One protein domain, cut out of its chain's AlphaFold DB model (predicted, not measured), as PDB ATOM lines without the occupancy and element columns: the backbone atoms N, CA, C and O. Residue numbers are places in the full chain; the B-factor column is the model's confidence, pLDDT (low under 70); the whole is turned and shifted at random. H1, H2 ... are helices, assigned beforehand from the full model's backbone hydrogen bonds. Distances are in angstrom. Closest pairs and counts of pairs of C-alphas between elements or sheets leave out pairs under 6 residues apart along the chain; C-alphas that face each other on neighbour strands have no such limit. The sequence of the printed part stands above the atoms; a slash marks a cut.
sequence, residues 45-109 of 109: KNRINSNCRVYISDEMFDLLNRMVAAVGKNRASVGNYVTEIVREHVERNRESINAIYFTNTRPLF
ATOM      1  N   LYS A  45       1.203  29.986  42.078       71.69
ATOM      2  CA  LYS A  45       0.815  30.650  43.341       71.69
ATOM      3  C   LYS A  45      -0.622  31.185  43.373       71.69
ATOM      4  O   LYS A  45      -0.937  32.030  44.213       71.69
ATOM      5  N   ASN A  46      -1.476  30.770  42.446       70.44
ATOM      6  CA  ASN A  46      -2.766  31.408  42.291       70.44
ATOM      7  C   ASN A  46      -3.684  31.051  43.471       70.44
ATOM      8  O   ASN A  46      -3.830  29.887  43.851       70.44
ATOM      9  N   ARG A  47      -4.263  32.080  44.095       66.06
ATOM     10  CA  ARG A  47      -5.240  31.911  45.169       66.06
ATOM     11  C   ARG A  47      -6.625  31.996  44.556       66.06
ATOM     12  O   ARG A  47      -7.006  33.024  44.006       66.06
ATOM     13  N   ILE A  48      -7.376  30.908  44.663       71.12
ATOM     14  CA  ILE A  48      -8.795  30.914  44.329       71.12
ATOM     15  C   ILE A  48      -9.522  31.676  45.436       71.12
ATOM     16  O   ILE A  48      -9.545  31.228  46.580       71.12
ATOM     17  N   ASN A  49     -10.090  32.828  45.086       70.25
ATOM     18  CA  ASN A  49     -10.799  33.698  46.030       70.25
ATOM     19  C   ASN A  49     -12.286  33.324  46.183       70.25
ATOM     20  O   ASN A  49     -12.888  33.649  47.200       70.25
ATOM     21  N   SER A  50     -12.849  32.608  45.204       75.19
ATOM     22  CA  SER A  50     -14.231  32.114  45.206       75.19
ATOM     23  C   SER A  50     -14.246  30.681  44.684       75.19
ATOM     24  O   SER A  50     -13.754  30.433  43.583       75.19
ATOM     25  N   ASN A  51     -14.782  29.732  45.453       77.06
ATOM     26  CA  ASN A  51     -14.778  28.315  45.094       77.06
ATOM     27  C   ASN A  51     -16.147  27.648  45.269       77.06
ATOM     28  O   ASN A  51     -16.849  27.861  46.253       77.06
ATOM     29  N   CYS A  52     -16.472  26.762  44.330       82.81
ATOM     30  CA  CYS A  52     -17.535  25.769  44.471       82.81
ATOM     31  C   CYS A  52     -16.901  24.402  44.768       82.81
ATOM     32  O   CYS A  52     -15.749  24.156  44.404       82.81
ATOM     33  N   ARG A  53     -17.632  23.513  45.447       85.62
ATOM     34  CA  ARG A  53     -17.151  22.165  45.785       85.62
ATOM     35  C   ARG A  53     -17.714  21.143  44.806       85.62
ATOM     36  O   ARG A  53     -18.907  21.150  44.528       85.62
ATOM     37  N   VAL A  54     -16.849  20.251  44.342       87.69
ATOM     38  CA  VAL A  54     -17.213  19.019  43.633       87.69
ATOM     39  C   VAL A  54     -16.676  17.837  44.430       87.69
ATOM     40  O   VAL A  54     -15.649  17.965  45.099       87.69
ATOM     41  N   TYR A  55     -17.374  16.708  44.383       93.31
ATOM     42  CA  TYR A  55     -16.931  15.482  45.039       93.31
ATOM     43  C   TYR A  55     -16.060  14.657  44.091       93.31
ATOM     44  O   TYR A  55     -16.320  14.591  42.891       93.31
ATOM     45  N   ILE A  56     -15.032  14.028  44.650       94.75
ATOM     46  CA  ILE A  56     -14.150  13.063  43.990       94.75
ATOM     47  C   ILE A  56     -13.984  11.861  44.922       94.75
ATOM     48  O   ILE A  56     -14.345  11.952  46.095       94.75
ATOM     49  N   SER A  57     -13.456  10.744  44.419       96.62
ATOM     50  CA  SER A  57     -13.160   9.594  45.278       96.62
ATOM     51  C   SER A  57     -12.087   9.929  46.316       96.62
ATOM     52  O   SER A  57     -11.181  10.725  46.047       96.62
ATOM     53  N   ASP A  58     -12.159   9.272  47.475       97.00
ATOM     54  CA  ASP A  58     -11.185   9.435  48.562       97.00
ATOM     55  C   ASP A  58      -9.758   9.126  48.088       97.00
ATOM     56  O   ASP A  58      -8.838   9.907  48.317       97.00
ATOM     57  N   GLU A  59      -9.586   8.056  47.305       97.62
ATOM     58  CA  GLU A  59      -8.295   7.687  46.710       97.62
ATOM     59  C   GLU A  59      -7.700   8.825  45.862       97.62
ATOM     60  O   GLU A  59      -6.505   9.130  45.945       97.62
ATOM     61  N   MET A  60      -8.536   9.484  45.055       96.31
ATOM     62  CA  MET A  60      -8.093  10.593  44.216       96.31
ATOM     63  C   MET A  60      -7.767  11.820  45.064       96.31
ATOM     64  O   MET A  60      -6.761  12.489  44.823       96.31
ATOM     65  N   PHE A  61      -8.581  12.108  46.079       95.38
ATOM     66  CA  PHE A  61      -8.310  13.193  47.015       95.38
ATOM     67  C   PHE A  61      -6.960  13.002  47.719       95.38
ATOM     68  O   PHE A  61      -6.146  13.930  47.754       95.38
ATOM     69  N   ASP A  62      -6.665  11.796  48.196       97.06
ATOM     70  CA  ASP A  62      -5.397  11.463  48.851       97.06
ATOM     71  C   ASP A  62      -4.200  11.571  47.902       97.06
ATOM     72  O   ASP A  62      -3.131  12.067  48.278       97.06
ATOM     73  N   LEU A  63      -4.357  11.142  46.648       96.19
ATOM     74  CA  LEU A  63      -3.330  11.308  45.622       96.19
ATOM     75  C   LEU A  63      -3.032  12.790  45.354       96.19
ATOM     76  O   LEU A  63      -1.866  13.194  45.348       96.19
ATOM     77  N   LEU A  64      -4.068  13.609  45.162       95.06
ATOM     78  CA  LEU A  64      -3.925  15.040  44.884       95.06
ATOM     79  C   LEU A  64      -3.270  15.783  46.055       95.06
ATOM     80  O   LEU A  64      -2.382  16.610  45.832       95.06
ATOM     81  N   ASN A  65      -3.649  15.455  47.295       94.56
ATOM     82  CA  ASN A  65      -3.006  16.000  48.492       94.56
ATOM     83  C   ASN A  65      -1.513  15.660  48.537       94.56
ATOM     84  O   ASN A  65      -0.685  16.559  48.704       94.56
ATOM     85  N   ARG A  66      -1.151  14.384  48.338       94.81
ATOM     86  CA  ARG A  66       0.256  13.953  48.328       94.81
ATOM     87  C   ARG A  66       1.060  14.647  47.233       94.81
ATOM     88  O   ARG A  66       2.178  15.084  47.496       94.81
ATOM     89  N   MET A  67       0.496  14.796  46.034       92.88
ATOM     90  CA  MET A  67       1.169  15.495  44.940       92.88
ATOM     91  C   MET A  67       1.426  16.963  45.277       92.88
ATOM     92  O   MET A  67       2.566  17.418  45.202       92.88
ATOM     93  N   VAL A  68       0.409  17.708  45.709       92.25
ATOM     94  CA  VAL A  68       0.585  19.128  46.047       92.25
ATOM     95  C   VAL A  68       1.564  19.310  47.209       92.25
ATOM     96  O   VAL A  68       2.395  20.217  47.157       92.25
ATOM     97  N   ALA A  69       1.540  18.428  48.210       90.81
ATOM     98  CA  ALA A  69       2.505  18.454  49.305       90.81
ATOM     99  C   ALA A  69       3.947  18.213  48.820       90.81
ATOM    100  O   ALA A  69       4.857  18.945  49.210       90.81
ATOM    101  N   ALA A  70       4.159  17.229  47.941       90.50
ATOM    102  CA  ALA A  70       5.489  16.848  47.469       90.50
ATOM    103  C   ALA A  70       6.097  17.854  46.476       90.50
ATOM    104  O   ALA A  70       7.275  18.198  46.584       90.50
ATOM    105  N   VAL A  71       5.315  18.338  45.503       88.44
ATOM    106  CA  VAL A  71       5.838  19.149  44.383       88.44
ATOM    107  C   VAL A  71       5.362  20.604  44.383       88.44
ATOM    108  O   VAL A  71       5.959  21.453  43.719       88.44
ATOM    109  N   GLY A  72       4.334  20.939  45.169       81.38
ATOM    110  CA  GLY A  72       3.743  22.277  45.218       81.38
ATOM    111  C   GLY A  72       4.562  23.320  45.984       81.38
ATOM    112  O   GLY A  72       4.288  24.508  45.833       81.38
ATOM    113  N   LYS A  73       5.571  22.927  46.782       80.50
ATOM    114  CA  LYS A  73       6.501  23.822  47.518       80.50
ATOM    115  C   LYS A  73       5.809  24.989  48.260       80.50
ATOM    116  O   LYS A  73       6.296  26.119  48.220       80.50
ATOM    117  N   ASN A  74       4.651  24.746  48.885       77.38
ATOM    118  CA  ASN A  74       3.794  25.757  49.540       77.38
ATOM    119  C   ASN A  74       3.279  26.883  48.620       77.38
ATOM    120  O   ASN A  74       2.822  27.926  49.091       77.38
ATOM    121  N   ARG A  75       3.384  26.708  47.301       80.38
ATOM    122  CA  ARG A  75       2.899  27.656  46.294       80.38
ATOM    123  C   ARG A  75       1.505  27.289  45.804       80.38
ATOM    124  O   ARG A  75       0.715  28.192  45.580       80.38
ATOM    125  N   ALA A  76       1.200  26.002  45.695       87.25
ATOM    126  CA  ALA A  76      -0.089  25.519  45.218       87.25
ATOM    127  C   ALA A  76      -0.974  25.014  46.364       87.25
ATOM    128  O   ALA A  76      -0.482  24.439  47.334       87.25
ATOM    129  N   SER A  77      -2.286  25.188  46.220       89.50
ATOM    130  CA  SER A  77      -3.291  24.470  47.008       89.50
ATOM    131  C   SER A  77      -3.902  23.348  46.169       89.50
ATOM    132  O   SER A  77      -3.895  23.423  44.940       89.50
ATOM    133  N   VAL A  78      -4.481  22.334  46.820       91.06
ATOM    134  CA  VAL A  78      -5.217  21.262  46.120       91.06
ATOM    135  C   VAL A  78      -6.349  21.833  45.271       91.06
ATOM    136  O   VAL A  78      -6.491  21.453  44.115       91.06
ATOM    137  N   GLY A  79      -7.091  22.813  45.795       89.94
ATOM    138  CA  GLY A  79      -8.151  23.485  45.040       89.94
ATOM    139  C   GLY A  79      -7.640  24.170  43.769       89.94
ATOM    140  O   GLY A  79      -8.239  24.010  42.706       89.94
ATOM    141  N   ASN A  80      -6.518  24.896  43.858       89.75
ATOM    142  CA  ASN A  80      -5.919  25.543  42.690       89.75
ATOM    143  C   ASN A  80      -5.402  24.522  41.677       89.75
ATOM    144  O   ASN A  80      -5.699  24.630  40.493       89.75
ATOM    145  N   TYR A  81      -4.701  23.495  42.155       92.25
ATOM    146  CA  TYR A  81      -4.173  22.432  41.309       92.25
ATOM    147  C   TYR A  81      -5.283  21.720  40.521       92.25
ATOM    148  O   TYR A  81      -5.199  21.599  39.300       92.25
ATOM    149  N   VAL A  82      -6.373  21.340  41.194       92.75
ATOM    150  CA  VAL A  82      -7.546  20.725  40.551       92.75
ATOM    151  C   VAL A  82      -8.195  21.676  39.549       92.75
ATOM    152  O   VAL A  82      -8.576  21.253  38.462       92.75
ATOM    153  N   THR A  83      -8.286  22.964  39.873       91.44
ATOM    154  CA  THR A  83      -8.871  23.960  38.967       91.44
ATOM    155  C   THR A  83      -8.067  24.098  37.676       91.44
ATOM    156  O   THR A  83      -8.666  24.158  36.604       91.44
ATOM    157  N   GLU A  84      -6.733  24.096  37.743       92.69
ATOM    158  CA  GLU A  84      -5.891  24.129  36.539       92.69
ATOM    159  C   GLU A  84      -6.020  22.848  35.702       92.69
ATOM    160  O   GLU A  84      -6.101  22.935  34.475       92.69
ATOM    161  N   ILE A  85      -6.113  21.674  36.343       93.69
ATOM    162  CA  ILE A  85      -6.369  20.401  35.645       93.69
ATOM    163  C   ILE A  85      -7.706  20.454  34.902       93.69
ATOM    164  O   ILE A  85      -7.768  20.149  33.712       93.69
ATOM    165  N   VAL A  86      -8.780  20.856  35.587       94.12
ATOM    166  CA  VAL A  86     -10.126  20.923  35.000       94.12
ATOM    167  C   VAL A  86     -10.171  21.950  33.872       94.12
ATOM    168  O   VAL A  86     -10.698  21.650  32.803       94.12
ATOM    169  N   ARG A  87      -9.575  23.134  34.063       93.06
ATOM    170  CA  ARG A  87      -9.501  24.167  33.021       93.06
ATOM    171  C   ARG A  87      -8.804  23.642  31.774       93.06
ATOM    172  O   ARG A  87      -9.303  23.828  30.670       93.06
ATOM    173  N   GLU A  88      -7.657  22.992  31.939       95.06
ATOM    174  CA  GLU A  88      -6.931  22.437  30.804       95.06
ATOM    175  C   GLU A  88      -7.714  21.320  30.114       95.06
ATOM    176  O   GLU A  88      -7.750  21.272  28.885       95.06
ATOM    177  N   HIS A  89      -8.355  20.440  30.881       96.06
ATOM    178  CA  HIS A  89      -9.187  19.388  30.319       96.06
ATOM    179  C   HIS A  89     -10.313  19.969  29.456       96.06
ATOM    180  O   HIS A  89     -10.499  19.518  28.326       96.06
ATOM    181  N   VAL A  90     -11.018  20.991  29.950       95.69
ATOM    182  CA  VAL A  90     -12.083  21.669  29.197       95.69
ATOM    183  C   VAL A  90     -11.532  22.322  27.932       95.69
ATOM    184  O   VAL A  90     -12.105  22.133  26.865       95.69
ATOM    185  N   GLU A  91     -10.403  23.028  28.020       95.12
ATOM    186  CA  GLU A  91      -9.796  23.697  26.862       95.12
ATOM    187  C   GLU A  91      -9.366  22.692  25.783       95.12
ATOM    188  O   GLU A  91      -9.736  22.821  24.619       95.12
ATOM    189  N   ARG A  92      -8.634  21.639  26.171       96.19
ATOM    190  CA  ARG A  92      -8.139  20.613  25.238       96.19
ATOM    191  C   ARG A  92      -9.264  19.834  24.558       96.19
ATOM    192  O   ARG A  92      -9.077  19.372  23.439       96.19
ATOM    193  N   ASN A  93     -10.405  19.674  25.226       96.06
ATOM    194  CA  ASN A  93     -11.537  18.888  24.730       96.06
ATOM    195  C   ASN A  93     -12.714  19.759  24.274       96.06
ATOM    196  O   ASN A  93     -13.806  19.240  24.040       96.06
ATOM    197  N   ARG A  94     -12.514  21.076  24.138       93.81
ATOM    198  CA  ARG A  94     -13.579  22.047  23.853       93.81
ATOM    199  C   ARG A  94     -14.398  21.672  22.620       93.81
ATOM    200  O   ARG A  94     -15.620  21.752  22.652       93.81
ATOM    201  N   GLU A  95     -13.738  21.238  21.548       92.00
ATOM    202  CA  GLU A  95     -14.408  20.834  20.305       92.00
ATOM    203  C   GLU A  95     -15.288  19.598  20.497       92.00
ATOM    204  O   GLU A  95     -16.449  19.603  20.093       92.00
ATOM    205  N   SER A  96     -14.774  18.565  21.170       93.56
ATOM    206  CA  SER A  96     -15.526  17.340  21.456       93.56
ATOM    207  C   SER A  96     -16.709  17.601  22.389       93.56
ATOM    208  O   SER A  96     -17.814  17.136  22.117       93.56
ATOM    209  N   ILE A  97     -16.499  18.387  23.452       93.06
ATOM    210  CA  ILE A  97     -17.561  18.813  24.376       93.06
ATOM    211  C   ILE A  97     -18.653  19.554  23.600       93.06
ATOM    212  O   ILE A  97     -19.834  19.231  23.733       93.06
ATOM    213  N   ASN A  98     -18.262  20.498  22.740       88.62
ATOM    214  CA  ASN A  98     -19.198  21.241  21.911       88.62
ATOM    215  C   ASN A  98     -19.964  20.332  20.948       88.62
ATOM    216  O   ASN A  98     -21.179  20.447  20.875       88.62
ATOM    217  N   ALA A  99     -19.306  19.411  20.242       88.44
ATOM    218  CA  ALA A  99     -19.971  18.506  19.303       88.44
ATOM    219  C   ALA A  99     -21.051  17.636  19.983       88.44
ATOM    220  O   ALA A  99     -22.177  17.534  19.486       88.44
ATOM    221  N   ILE A 100     -20.738  17.064  21.154       86.44
ATOM    222  CA  ILE A 100     -21.698  16.305  21.976       86.44
ATOM    223  C   ILE A 100     -22.871  17.197  22.393       86.44
ATOM    224  O   ILE A 100     -24.030  16.777  22.358       86.44
ATOM    225  N   TYR A 101     -22.579  18.437  22.773       75.75
ATOM    226  CA  TYR A 101     -23.590  19.377  23.226       75.75
ATOM    227  C   TYR A 101     -24.498  19.866  22.085       75.75
ATOM    228  O   TYR A 101     -25.715  19.823  22.234       75.75
ATOM    229  N   PHE A 102     -23.955  20.196  20.908       66.56
ATOM    230  CA  PHE A 102     -24.711  20.587  19.707       66.56
ATOM    231  C   PHE A 102     -25.652  19.500  19.188       66.56
ATOM    232  O   PHE A 102     -26.675  19.815  18.584       66.56
ATOM    233  N   THR A 103     -25.333  18.232  19.450       65.19
ATOM    234  CA  THR A 103     -26.236  17.112  19.153       65.19
ATOM    235  C   THR A 103     -27.516  17.190  20.005       65.19
ATOM    236  O   THR A 103     -28.531  16.611  19.633       65.19
ATOM    237  N   ASN A 104     -27.497  17.946  21.113       59.69
ATOM    238  CA  ASN A 104     -28.564  17.989  22.109       59.69
ATOM    239  C   ASN A 104     -29.180  19.389  22.377       59.69
ATOM    240  O   ASN A 104     -30.351  19.416  22.748       59.69
ATOM    241  N   THR A 105     -28.490  20.537  22.203       55.31
ATOM    242  CA  THR A 105     -29.022  21.938  22.079       55.31
ATOM    243  C   THR A 105     -27.873  22.987  21.927       55.31
ATOM    244  O   THR A 105     -26.714  22.631  22.081       55.31
ATOM    245  N   ARG A 106     -28.173  24.262  21.557       56.09
ATOM    246  CA  ARG A 106     -27.253  25.431  21.280       56.09
ATOM    247  C   ARG A 106     -25.956  25.501  22.124       56.09
ATOM    248  O   ARG A 106     -26.094  25.185  23.286       56.09
ATOM    249  N   PRO A 107     -24.817  26.076  21.647       54.59
ATOM    250  CA  PRO A 107     -23.453  25.945  22.221       54.59
ATOM    251  C   PRO A 107     -23.239  26.450  23.658       54.59
ATOM    252  O   PRO A 107     -23.888  27.402  24.083       54.59
ATOM    253  N   LEU A 108     -22.318  25.793  24.392       64.06
ATOM    254  CA  LEU A 108     -22.046  26.007  25.830       64.06
ATOM    255  C   LEU A 108     -21.048  27.151  26.082       64.06
ATOM    256  O   LEU A 108     -21.008  27.703  27.180       64.06
ATOM    257  N   PHE A 109     -20.247  27.478  25.065       68.12
ATOM    258  CA  PHE A 109     -19.203  28.499  25.081       68.12
ATOM    259  C   PHE A 109     -19.410  29.484  23.935       68.12
ATOM    260  O   PHE A 109     -19.760  29.012  22.825       68.12
TER     261      PHE A 109
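What this domain is: This is residues 45 to 109 of the 109 residues of the protein "DUF3408 domain-containing protein" of Bacteroidales bacterium (UniProt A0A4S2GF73). A long helix, H2, forms the shaft of an open, zigzag chain of three helices: H1 is set across the end where H2 begins, and the short H3 turns off at the other end. An unnamed stretch, residues 45 to 57, arcs loosely past the beginning of H2 into H1, and the last residues, 103 to 109, turn back from the end of H3. The printed part has 65 residues with three named helices, in the order H1, H2, H3, and no named strand; the class is all helix. The whole is loose, with a radius of gyration of the C-alphas of 15.0 A, and elongated, spanning 42 by 25 by 20 A.

Where its parts are: H2, the longest helix, holds residues 78 to 92 and is 21.1 A from first to last C-alpha; it begins at C-alpha 78, (-5.217, 21.262, 46.120), and ends at C-alpha 92, (-8.139, 20.613, 25.238). H1 holds residues 58 to 71 and is 20.0 A long by the same measure, with C-alpha 58 at (-11.185, 9.435, 48.562). H3 holds residues 94 to 102, 12.0 A from first to last C-alpha, and ends at C-alpha 102, (-24.711, 20.587, 19.707).

How they stand to each other: H2 touches H1 with residues 78 to 81 alone, and H1 touches H2 with residues 64 to 68 alone. Their closest C-alphas are those of Asn 65 and Val 78, 6.2 A apart. The lines of H1 and H2 stand about perpendicular, at 80 degrees. At the other end, H2 and H3 are close but not clearly touching, the closest C-alphas being those of Val 90 and Ile 97, 7.8 A apart. Their lines are only just about perpendicular, at 70.2 degrees. H1 and H3 are apart. In H1, H2 and H3 every O i to N i+4 pair is within hydrogen-bond range.

The domain as a whole: The two C-alphas farthest apart are those of Lys 73 and Thr 103, 43.8 A. The printed part has no cut, and it ends at Phe 109, the chain's last residue. The link from H1 to H2, of 6 residues, is short, and the link from H2 to H3, of 1 residue, is tight. Three stretches stand free: residues 54 to 60, of which 58 to 60 belong to H1; residues 85 to 93, of which 85 to 92 belong to H2; and residues 100 to 105, of which 100 to 102 belong to H3. The mean pLDDT of the printed part is 85.4, and it is under 70 at residue 47 and at residues 102 to 109.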